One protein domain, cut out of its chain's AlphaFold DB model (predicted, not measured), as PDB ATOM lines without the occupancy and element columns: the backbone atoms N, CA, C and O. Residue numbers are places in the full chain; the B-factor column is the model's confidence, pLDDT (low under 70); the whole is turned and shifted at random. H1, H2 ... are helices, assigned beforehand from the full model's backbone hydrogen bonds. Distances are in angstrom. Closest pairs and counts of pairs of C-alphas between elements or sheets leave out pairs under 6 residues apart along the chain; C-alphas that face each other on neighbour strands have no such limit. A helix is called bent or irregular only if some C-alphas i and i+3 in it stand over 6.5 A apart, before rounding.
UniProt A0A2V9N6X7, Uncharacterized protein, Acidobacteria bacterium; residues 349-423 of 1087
ATOM      1  N   VAL A 349     131.845 138.661-317.186       93.56
ATOM      2  CA  VAL A 349     132.077 138.408-315.757       93.56
ATOM      3  C   VAL A 349     131.869 136.929-315.411       93.56
ATOM      4  O   VAL A 349     131.054 136.248-316.044       93.56
ATOM      5  N   PRO A 350     132.557 136.410-314.377       94.56
ATOM      6  CA  PRO A 350     132.311 135.069-313.863       94.56
ATOM      7  C   PRO A 350     130.859 134.877-313.423       94.56
ATOM      8  O   PRO A 350     130.265 135.750-312.785       94.56
ATOM      9  N   THR A 351     130.305 133.695-313.689       93.69
ATOM     10  CA  THR A 351     128.974 133.328-313.185       93.69
ATOM     11  C   THR A 351     128.960 133.221-311.650       93.69
ATOM     12  O   THR A 351     130.007 132.977-311.042       93.69
ATOM     13  N   PRO A 352     127.790 133.321-310.985       94.75
ATOM     14  CA  PRO A 352     127.701 133.166-309.528       94.75
ATOM     15  C   PRO A 352     128.215 131.808-309.021       94.75
ATOM     16  O   PRO A 352     128.736 131.732-307.911       94.75
ATOM     17  N   ALA A 353     128.116 130.755-309.844       94.00
ATOM     18  CA  ALA A 353     128.697 129.438-309.577       94.00
ATOM     19  C   ALA A 353     130.236 129.486-309.611       94.00
ATOM     20  O   ALA A 353     130.887 129.094-308.644       94.00
ATOM     21  N   MET A 354     130.818 130.082-310.658       94.94
ATOM     22  CA  MET A 354     132.272 130.244-310.789       94.94
ATOM     23  C   MET A 354     132.866 131.062-309.635       94.94
ATOM     24  O   MET A 354     133.909 130.692-309.108       94.94
ATOM     25  N   LYS A 355     132.187 132.123-309.170       95.62
ATOM     26  CA  LYS A 355     132.606 132.897-307.977       95.62
ATOM     27  C   LYS A 355     132.634 132.069-306.686       95.62
ATOM     28  O   LYS A 355     133.343 132.425-305.751       95.62
ATOM     29  N   GLN A 356     131.868 130.979-306.629       96.19
ATOM     30  CA  GLN A 356     131.853 130.009-305.528       96.19
ATOM     31  C   GLN A 356     132.772 128.803-305.788       96.19
ATOM     32  O   GLN A 356     132.824 127.892-304.967       96.19
ATOM     33  N   GLY A 357     133.526 128.811-306.894       95.62
ATOM     34  CA  GLY A 357     134.470 127.759-307.264       95.62
ATOM     35  C   GLY A 357     133.858 126.619-308.081       95.62
ATOM     36  O   GLY A 357     134.554 125.646-308.356       95.62
ATOM     37  N   ASP A 358     132.590 126.716-308.489       95.94
ATOM     38  CA  ASP A 358     131.926 125.713-309.321       95.94
ATOM     39  C   ASP A 358     132.049 126.058-310.814       95.94
ATOM     40  O   ASP A 358     131.407 126.979-311.328       95.94
ATOM     41  N   PHE A 359     132.883 125.286-311.514       95.12
ATOM     42  CA  PHE A 359     133.077 125.346-312.963       95.12
ATOM     43  C   PHE A 359     132.584 124.058-313.654       95.12
ATOM     44  O   PHE A 359     132.996 123.751-314.778       95.12
ATOM     45  N   SER A 360     131.700 123.283-313.011       94.19
ATOM     46  CA  SER A 360     131.183 122.005-313.532       94.19
ATOM     47  C   SER A 360     130.482 122.144-314.890       94.19
ATOM     48  O   SER A 360     130.590 121.259-315.741       94.19
ATOM     49  N   ALA A 361     129.856 123.295-315.156       89.75
ATOM     50  CA  ALA A 361     129.251 123.629-316.448       89.75
ATOM     51  C   ALA A 361     130.251 123.613-317.626       89.75
ATOM     52  O   ALA A 361     129.851 123.353-318.762       89.75
ATOM     53  N   LEU A 362     131.547 123.841-317.374       90.00
ATOM     54  CA  LEU A 362     132.591 123.798-318.404       90.00
ATOM     55  C   LEU A 362     132.934 122.362-318.847       90.00
ATOM     56  O   LEU A 362     133.362 122.166-319.984       90.00
ATOM     57  N   ILE A 363     132.651 121.345-318.020       89.12
ATOM     58  CA  ILE A 363     132.865 119.929-318.376       89.12
ATOM     59  C   ILE A 363     131.992 119.535-319.571       89.12
ATOM     60  O   ILE A 363     132.442 118.819-320.463       89.12
ATOM     61  N   ALA A 364     130.760 120.053-319.640       83.19
ATOM     62  CA  ALA A 364     129.858 119.835-320.772       83.19
ATOM     63  C   ALA A 364     130.370 120.460-322.087       83.19
ATOM     64  O   ALA A 364     129.914 120.081-323.163       83.19
ATOM     65  N   GLN A 365     131.328 121.390-322.004       82.00
ATOM     66  CA  GLN A 365     132.016 122.016-323.138       82.00
ATOM     67  C   GLN A 365     133.369 121.343-323.445       82.00
ATOM     68  O   GLN A 365     134.108 121.815-324.303       82.00
ATOM     69  N   GLY A 366     133.709 120.251-322.748       85.81
ATOM     70  CA  GLY A 366     134.987 119.547-322.878       85.81
ATOM     71  C   GLY A 366     136.146 120.158-322.081       85.81
ATOM     72  O   GLY A 366     137.233 119.589-322.098       85.81
ATOM     73  N   ASN A 367     135.928 121.260-321.354       90.12
ATOM     74  CA  ASN A 367     136.974 121.920-320.578       90.12
ATOM     75  C   ASN A 367     137.069 121.338-319.156       90.12
ATOM     76  O   ASN A 367     136.137 121.420-318.348       90.12
ATOM     77  N   GLN A 368     138.231 120.763-318.854       92.50
ATOM     78  CA  GLN A 368     138.607 120.247-317.543       92.50
ATOM     79  C   GLN A 368     139.613 121.186-316.869       92.50
ATOM     80  O   GLN A 368     140.508 121.717-317.525       92.50
ATOM     81  N   LEU A 369     139.477 121.361-315.553       94.19
ATOM     82  CA  LEU A 369     140.406 122.148-314.744       94.19
ATOM     83  C   LEU A 369     141.390 121.252-313.990       94.19
ATOM     84  O   LEU A 369     141.035 120.179-313.498       94.19
ATOM     85  N   PHE A 370     142.615 121.741-313.849       94.44
ATOM     86  CA  PHE A 370     143.714 121.112-313.128       94.44
ATOM     87  C   PHE A 370     144.276 122.111-312.115       94.44
ATOM     88  O   PHE A 370     144.239 123.322-312.332       94.44
ATOM     89  N   ALA A 371     144.763 121.617-310.980       93.19
ATOM     90  CA  ALA A 371     145.492 122.455-310.038       93.19
ATOM     91  C   ALA A 371     146.874 122.792-310.636       93.19
ATOM     92  O   ALA A 371     147.503 121.888-311.196       93.19
ATOM     93  N   PRO A 372     147.383 124.032-310.502       91.19
ATOM     94  CA  PRO A 372     148.661 124.416-311.091       91.19
ATOM     95  C   PRO A 372     149.820 123.503-310.684       91.19
ATOM     96  O   PRO A 372     149.849 122.956-309.577       91.19
ATOM     97  N   GLN A 373     150.797 123.338-311.578       86.50
ATOM     98  CA  GLN A 373     151.884 122.360-311.405       86.50
ATOM     99  C   GLN A 373     152.763 122.642-310.173       86.50
ATOM    100  O   GLN A 373     153.246 121.712-309.533       86.50
ATOM    101  N   ASN A 374     152.902 123.917-309.794       81.56
ATOM    102  CA  ASN A 374     153.624 124.367-308.598       81.56
ATOM    103  C   ASN A 374     152.683 124.942-307.517       81.56
ATOM    104  O   ASN A 374     153.106 125.762-306.702       81.56
ATOM    105  N   PHE A 375     151.402 124.549-307.510       86.38
ATOM    106  CA  PHE A 375     150.397 125.135-306.621       86.38
ATOM    107  C   PHE A 375     150.733 124.949-305.131       86.38
ATOM    108  O   PHE A 375     150.757 123.831-304.608       86.38
ATOM    109  N   VAL A 376     150.933 126.065-304.426       81.62
ATOM    110  CA  VAL A 376     151.153 126.089-302.974       81.62
ATOM    111  C   VAL A 376     149.802 126.190-302.271       81.62
ATOM    112  O   VAL A 376     149.309 127.279-301.984       81.62
ATOM    113  N   ALA A 377     149.196 125.032-302.010       81.31
ATOM    114  CA  ALA A 377     147.875 124.922-301.399       81.31
ATOM    115  C   ALA A 377     147.776 125.679-300.049       81.31
ATOM    116  O   ALA A 377     148.542 125.380-299.125       81.31
ATOM    117  N   PRO A 378     146.815 126.617-299.888       82.38
ATOM    118  CA  PRO A 378     146.536 127.250-298.601       82.38
ATOM    119  C   PRO A 378     146.136 126.238-297.518       82.38
ATOM    120  O   PRO A 378     145.659 125.136-297.802       82.38
ATOM    121  N   GLY A 379     146.292 126.614-296.247       82.25
ATOM    122  CA  GLY A 379     145.970 125.739-295.115       82.25
ATOM    123  C   GLY A 379     144.504 125.289-295.114       82.25
ATOM    124  O   GLY A 379     143.612 126.086-294.844       82.25
ATOM    125  N   GLY A 380     144.261 124.001-295.378       84.12
ATOM    126  CA  GLY A 380     142.914 123.421-295.485       84.12
ATOM    127  C   GLY A 380     142.379 123.284-296.918       84.12
ATOM    128  O   GLY A 380     141.249 122.826-297.099       84.12
ATOM    129  N   CYS A 381     143.163 123.637-297.936       92.19
ATOM    130  CA  CYS A 381     142.876 123.310-299.328       92.19
ATOM    131  C   CYS A 381     143.201 121.827-299.623       92.19
ATOM    132  O   CYS A 381     144.324 121.399-299.354       92.19
ATOM    133  N   PRO A 382     142.267 121.024-300.174       92.62
ATOM    134  CA  PRO A 382     142.504 119.609-300.481       92.62
ATOM    135  C   PRO A 382     143.045 119.348-301.900       92.62
ATOM    136  O   PRO A 382     143.205 118.186-302.272       92.62
ATOM    137  N   LEU A 383     143.278 120.384-302.716       93.19
ATOM    138  CA  LEU A 383     143.797 120.220-304.079       93.19
ATOM    139  C   LEU A 383     145.291 119.867-304.061       93.19
ATOM    140  O   LEU A 383     146.073 120.457-303.318       93.19
ATOM    141  N   VAL A 384     145.685 118.922-304.917       91.06
ATOM    142  CA  VAL A 384     147.079 118.493-305.099       91.06
ATOM    143  C   VAL A 384     147.610 119.091-306.400       91.06
ATOM    144  O   VAL A 384     146.948 118.977-307.430       91.06
ATOM    145  N   ALA A 385     148.790 119.712-306.365       91.06
ATOM    146  CA  ALA A 385     149.421 120.332-307.533       91.06
ATOM    147  C   ALA A 385     149.501 119.372-308.741       91.06
ATOM    148  O   ALA A 385     149.754 118.176-308.576       91.06
ATOM    149  N   GLY A 386     149.224 119.886-309.942       89.00
ATOM    150  CA  GLY A 386     149.187 119.127-311.200       89.00
ATOM    151  C   GLY A 386     148.031 118.124-311.355       89.00
ATOM    152  O   GLY A 386     147.891 117.524-312.420       89.00
ATOM    153  N   SER A 387     147.197 117.905-310.329       92.69
ATOM    154  CA  SER A 387     146.081 116.950-310.399       92.69
ATOM    155  C   SER A 387     144.814 117.559-311.005       92.69
ATOM    156  O   SER A 387     144.556 118.757-310.872       92.69
ATOM    157  N   GLN A 388     143.991 116.725-311.648       94.06
ATOM    158  CA  GLN A 388     142.679 117.139-312.144       94.06
ATOM    159  C   GLN A 388     141.760 117.536-310.980       94.06
ATOM    160  O   GLN A 388     141.576 116.777-310.024       94.06
ATOM    161  N   ILE A 389     141.124 118.700-311.087       95.25
ATOM    162  CA  ILE A 389     140.156 119.195-310.108       95.25
ATOM    163  C   ILE A 389     138.842 118.437-310.315       95.25
ATOM    164  O   ILE A 389     138.130 118.636-311.300       95.25
ATOM    165  N   ASN A 390     138.519 117.536-309.384       93.62
ATOM    166  CA  ASN A 390     137.354 116.663-309.501       93.62
ATOM    167  C   ASN A 390     136.051 117.473-309.654       93.62
ATOM    168  O   ASN A 390     135.755 118.355-308.849       93.62
ATOM    169  N   GLY A 391     135.276 117.173-310.700       92.94
ATOM    170  CA  GLY A 391     134.041 117.891-311.029       92.94
ATOM    171  C   GLY A 391     134.225 119.365-311.415       92.94
ATOM    172  O   GLY A 391     133.228 120.076-311.481       92.94
ATOM    173  N   ASN A 392     135.458 119.828-311.667       95.38
ATOM    174  CA  ASN A 392     135.810 121.247-311.791       95.38
ATOM    175  C   ASN A 392     135.341 122.088-310.573       95.38
ATOM    176  O   ASN A 392     134.957 123.249-310.722       95.38
ATOM    177  N   LEU A 393     135.350 121.499-309.369       96.44
ATOM    178  CA  LEU A 393     134.968 122.159-308.116       96.44
ATOM    179  C   LEU A 393     136.210 122.592-307.326       96.44
ATOM    180  O   LEU A 393     136.939 121.753-306.797       96.44
ATOM    181  N   ILE A 394     136.430 123.902-307.210       96.56
ATOM    182  CA  ILE A 394     137.490 124.512-306.396       96.56
ATOM    183  C   ILE A 394     136.920 124.831-305.005       96.56
ATOM    184  O   ILE A 394     136.065 125.708-304.891       96.56
ATOM    185  N   PRO A 395     137.374 124.171-303.924       95.31
ATOM    186  CA  PRO A 395     136.920 124.492-302.576       95.31
ATOM    187  C   PRO A 395     137.308 125.919-302.178       95.31
ATOM    188  O   PRO A 395     138.430 126.350-302.436       95.31
ATOM    189  N   SER A 396     136.437 126.626-301.459       93.25
ATOM    190  CA  SER A 396     136.718 127.992-300.989       93.25
ATOM    191  C   SER A 396     137.913 128.090-300.028       93.25
ATOM    192  O   SER A 396     138.503 129.157-299.893       93.25
ATOM    193  N   THR A 397     138.338 126.981-299.408       94.00
ATOM    194  CA  THR A 397     139.592 126.901-298.632       94.00
ATOM    195  C   THR A 397     140.858 126.943-299.495       94.00
ATOM    196  O   THR A 397     141.947 127.113-298.958       94.00
ATOM    197  N   CYS A 398     140.729 126.798-300.817       94.75
ATOM    198  CA  CYS A 398     141.800 126.976-301.796       94.75
ATOM    199  C   CYS A 398     141.859 128.387-302.383       94.75
ATOM    200  O   CYS A 398     142.751 128.652-303.184       94.75
ATOM    201  N   PHE A 399     140.918 129.273-302.037       95.38
ATOM    202  CA  PHE A 399     140.902 130.615-302.603       95.38
ATOM    203  C   PHE A 399     142.053 131.448-302.039       95.38
ATOM    204  O   PHE A 399     142.262 131.516-300.826       95.38
ATOM    205  N   SER A 400     142.753 132.133-302.937       94.75
ATOM    206  CA  SER A 400     143.696 133.197-302.614       94.75
ATOM    207  C   SER A 400     143.010 134.279-301.765       94.75
ATOM    208  O   SER A 400     141.956 134.784-302.167       94.75
ATOM    209  N   PRO A 401     143.574 134.680-300.609       93.44
ATOM    210  CA  PRO A 401     143.080 135.815-299.831       93.44
ATOM    211  C   PRO A 401     142.932 137.119-300.629       93.44
ATOM    212  O   PRO A 401     141.941 137.828-300.444       93.44
ATOM    213  N   LEU A 402     143.864 137.431-301.538       93.38
ATOM    214  CA  LEU A 402     143.755 138.586-302.431       93.38
ATOM    215  C   LEU A 402     142.588 138.425-303.411       93.38
ATOM    216  O   LEU A 402     141.766 139.335-303.517       93.38
ATOM    217  N   ALA A 403     142.454 137.269-304.065       95.12
ATOM    218  CA  ALA A 403     141.345 137.011-304.983       95.12
ATOM    219  C   ALA A 403     139.988 137.096-304.266       95.12
ATOM    220  O   ALA A 403     139.087 137.809-304.710       95.12
ATOM    221  N   ALA A 404     139.877 136.459-303.097       94.38
ATOM    222  CA  ALA A 404     138.702 136.493-302.233       94.38
ATOM    223  C   ALA A 404     138.341 137.913-301.763       94.38
ATOM    224  O   ALA A 404     137.158 138.210-301.604       94.38
ATOM    225  N   SER A 405     139.324 138.806-301.583       93.69
ATOM    226  CA  SER A 405     139.069 140.214-301.241       93.69
ATOM    227  C   SER A 405     138.413 141.016-302.372       93.69
ATOM    228  O   SER A 405     137.699 141.979-302.097       93.69
ATOM    229  N   LEU A 406     138.606 140.595-303.628       94.50
ATOM    230  CA  LEU A 406     138.050 141.248-304.815       94.50
ATOM    231  C   LEU A 406     136.711 140.645-305.264       94.50
ATOM    232  O   LEU A 406     135.927 141.348-305.895       94.50
ATOM    233  N   LEU A 407     136.397 139.387-304.912       95.19
ATOM    234  CA  LEU A 407     135.118 138.742-305.267       95.19
ATOM    235  C   LEU A 407     133.863 139.585-304.945       95.19
ATOM    236  O   LEU A 407     132.975 139.621-305.799       95.19
ATOM    237  N   PRO A 408     133.754 140.299-303.799       94.44
ATOM    238  CA  PRO A 408     132.591 141.142-303.499       94.44
ATOM    239  C   PRO A 408     132.437 142.364-304.415       94.44
ATOM    240  O   PRO A 408     131.360 142.954-304.456       94.44
ATOM    241  N   LEU A 409     133.498 142.760-305.126       93.00
ATOM    242  CA  LEU A 409     133.483 143.863-306.089       93.00
ATOM    243  C   LEU A 409     133.051 143.402-307.491       93.00
ATOM    244  O   LEU A 409     132.725 144.237-308.331       93.00
ATOM    245  N   ILE A 410     133.025 142.093-307.766       94.50
ATOM    246  CA  ILE A 410     132.621 141.562-309.072       94.50
ATOM    247  C   ILE A 410     131.085 141.487-309.126       94.50
ATOM    248  O   ILE A 410     130.499 140.671-308.405       94.50
ATOM    249  N   PRO A 411     130.401 142.250-309.996       93.56
ATOM    250  CA  PRO A 411     128.949 142.168-310.137       93.56
ATOM    251  C   PRO A 411     128.508 140.844-310.774       93.56
ATOM    252  O   PRO A 411     129.279 140.183-311.473       93.56
ATOM    253  N   ASP A 412     127.280 140.407-310.498       92.06
ATOM    254  CA  ASP A 412     126.698 139.216-311.131       92.06
ATOM    255  C   ASP A 412     126.236 139.511-312.571       92.06
ATOM    256  O   ASP A 412     125.820 140.639-312.851       92.06
ATOM    257  N   PRO A 413     126.302 138.522-313.485       91.88
ATOM    258  CA  PRO A 413     125.861 138.691-314.866       91.88
ATOM    259  C   PRO A 413     124.369 139.033-314.954       91.88
ATOM    260  O   PRO A 413     123.539 138.462-314.243       91.88
ATOM    261  N   THR A 414     124.033 139.953-315.857       88.75
ATOM    262  CA  THR A 414     122.661 140.418-316.130       88.75
ATOM    263  C   THR A 414     122.101 139.894-317.452       88.75
ATOM    264  O   THR A 414     120.898 139.999-317.685       88.75
ATOM    265  N   LEU A 415     122.950 139.311-318.303       86.25
ATOM    266  CA  LEU A 415     122.622 138.758-319.615       86.25
ATOM    267  C   LEU A 415     122.950 137.249-319.651       86.25
ATOM    268  O   LEU A 415     123.813 136.782-318.901       86.25
ATOM    269  N   PRO A 416     122.268 136.449-320.490       84.25
ATOM    270  CA  PRO A 416     122.522 135.016-320.584       84.25
ATOM    271  C   PRO A 416     123.854 134.716-321.289       84.25
ATOM    272  O   PRO A 416     124.165 135.305-322.317       84.25
ATOM    273  N   GLY A 417     124.598 133.726-320.786       85.31
ATOM    274  CA  GLY A 417     125.825 133.223-321.415       85.31
ATOM    275  C   GLY A 417     127.069 133.300-320.526       85.31
ATOM    276  O   GLY A 417     127.009 133.664-319.351       85.31
ATOM    277  N   LEU A 418     128.210 132.911-321.101       86.44
ATOM    278  CA  LEU A 418     129.534 132.966-320.459       86.44
ATOM    279  C   LEU A 418     130.422 134.097-320.991       86.44
ATOM    280  O   LEU A 418     131.497 134.308-320.453       86.44
ATOM    281  N   VAL A 419     130.004 134.777-322.058       87.94
ATOM    282  CA  VAL A 419     130.720 135.873-322.722       87.94
ATOM    283  C   VAL A 419     129.704 136.986-322.948       87.94
ATOM    284  O   VAL A 419     128.539 136.678-323.209       87.94
ATOM    285  N   ASP A 420     130.125 138.241-322.792       88.31
ATOM    286  CA  ASP A 420     129.282 139.442-322.928       88.31
ATOM    287  C   ASP A 420     127.998 139.377-322.075       88.31
ATOM    288  O   ASP A 420     126.918 139.829-322.450       88.31
ATOM    289  N   ASN A 421     128.138 138.772-320.891       89.25
ATOM    290  CA  ASN A 421     127.058 138.388-319.989       89.25
ATOM    291  C   ASN A 421     126.692 139.462-318.942       89.25
ATOM    292  O   ASN A 421     125.843 139.226-318.080       89.25
ATOM    293  N   ILE A 422     127.281 140.657-319.011       89.88
ATOM    294  CA  ILE A 422     126.836 141.826-318.245       89.88
ATOM    295  C   ILE A 422     126.938 143.110-319.081       89.88
ATOM    296  O   ILE A 422     127.840 143.266-319.901       89.88
ATOM    297  N   SER A 423     126.023 144.048-318.850       87.25
ATOM    298  CA  SER A 423     126.105 145.429-319.344       87.25
ATOM    299  C   SER A 423     126.973 146.313-318.436       87.25
ATOM    300  O   SER A 423     127.126 146.023-317.247       87.25
TER     301      SER A 423
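Overview. This is residues 349 to 423 of the 1087 residues of an uncharacterized protein of Acidobacteria bacterium (UniProt A0A2V9N6X7). This is a flat domain with little regular structure: three short helices on a winding chain, H3 along one edge, H2 toward the opposite edge and H1 between them. The long loop 366 to 400 fills one end of the longest axis, and residues 410 to 423 fold back at the other. The printed part has 75 residues, 19 of them in helices H1, H2 and H3, in that order, with no named strand; the class is all helix. It is only just compact, close to loose, with a radius of gyration of the C-alphas of 13.3 A and spans of 36 by 30 by 16 A.

Along the chain. Find C-alpha 401 at (143.080, 135.815, -299.831); from there H3, residues 401 to 409, runs 14.0 A to C-alpha 409 at (133.483, 143.863, -306.089). H3 is only just irregular: C-alphas 405 and 408 are 6.9 A apart. H1 is residues 352 to 355, and H2 is residues 360 to 365.

Arrangement. H3 and H1 are close but not clearly touching; their closest C-alphas, of Leu 407 and Lys 355, are 6.9 A apart. H1 and H2 are near each other, with 5 pairs of C-alphas within 10 A. H2 and H3 are apart. O i to N i+4 pairs are within hydrogen-bond range in 3 of 5 for H3 and 0 of 2 for H2, where 2 of 3 O i to N i+3 pairs are; H1 is too short for an i+4 pair.

Size, cuts and confidence. The C-alphas of Gly 379 and Ser 423, the two farthest apart, are 37.0 A apart. The printed part has no cut; the link from H1 to H2 is tight, and that from H2 to H3, 35 residues, is long. No printed residue is under 70 in pLDDT.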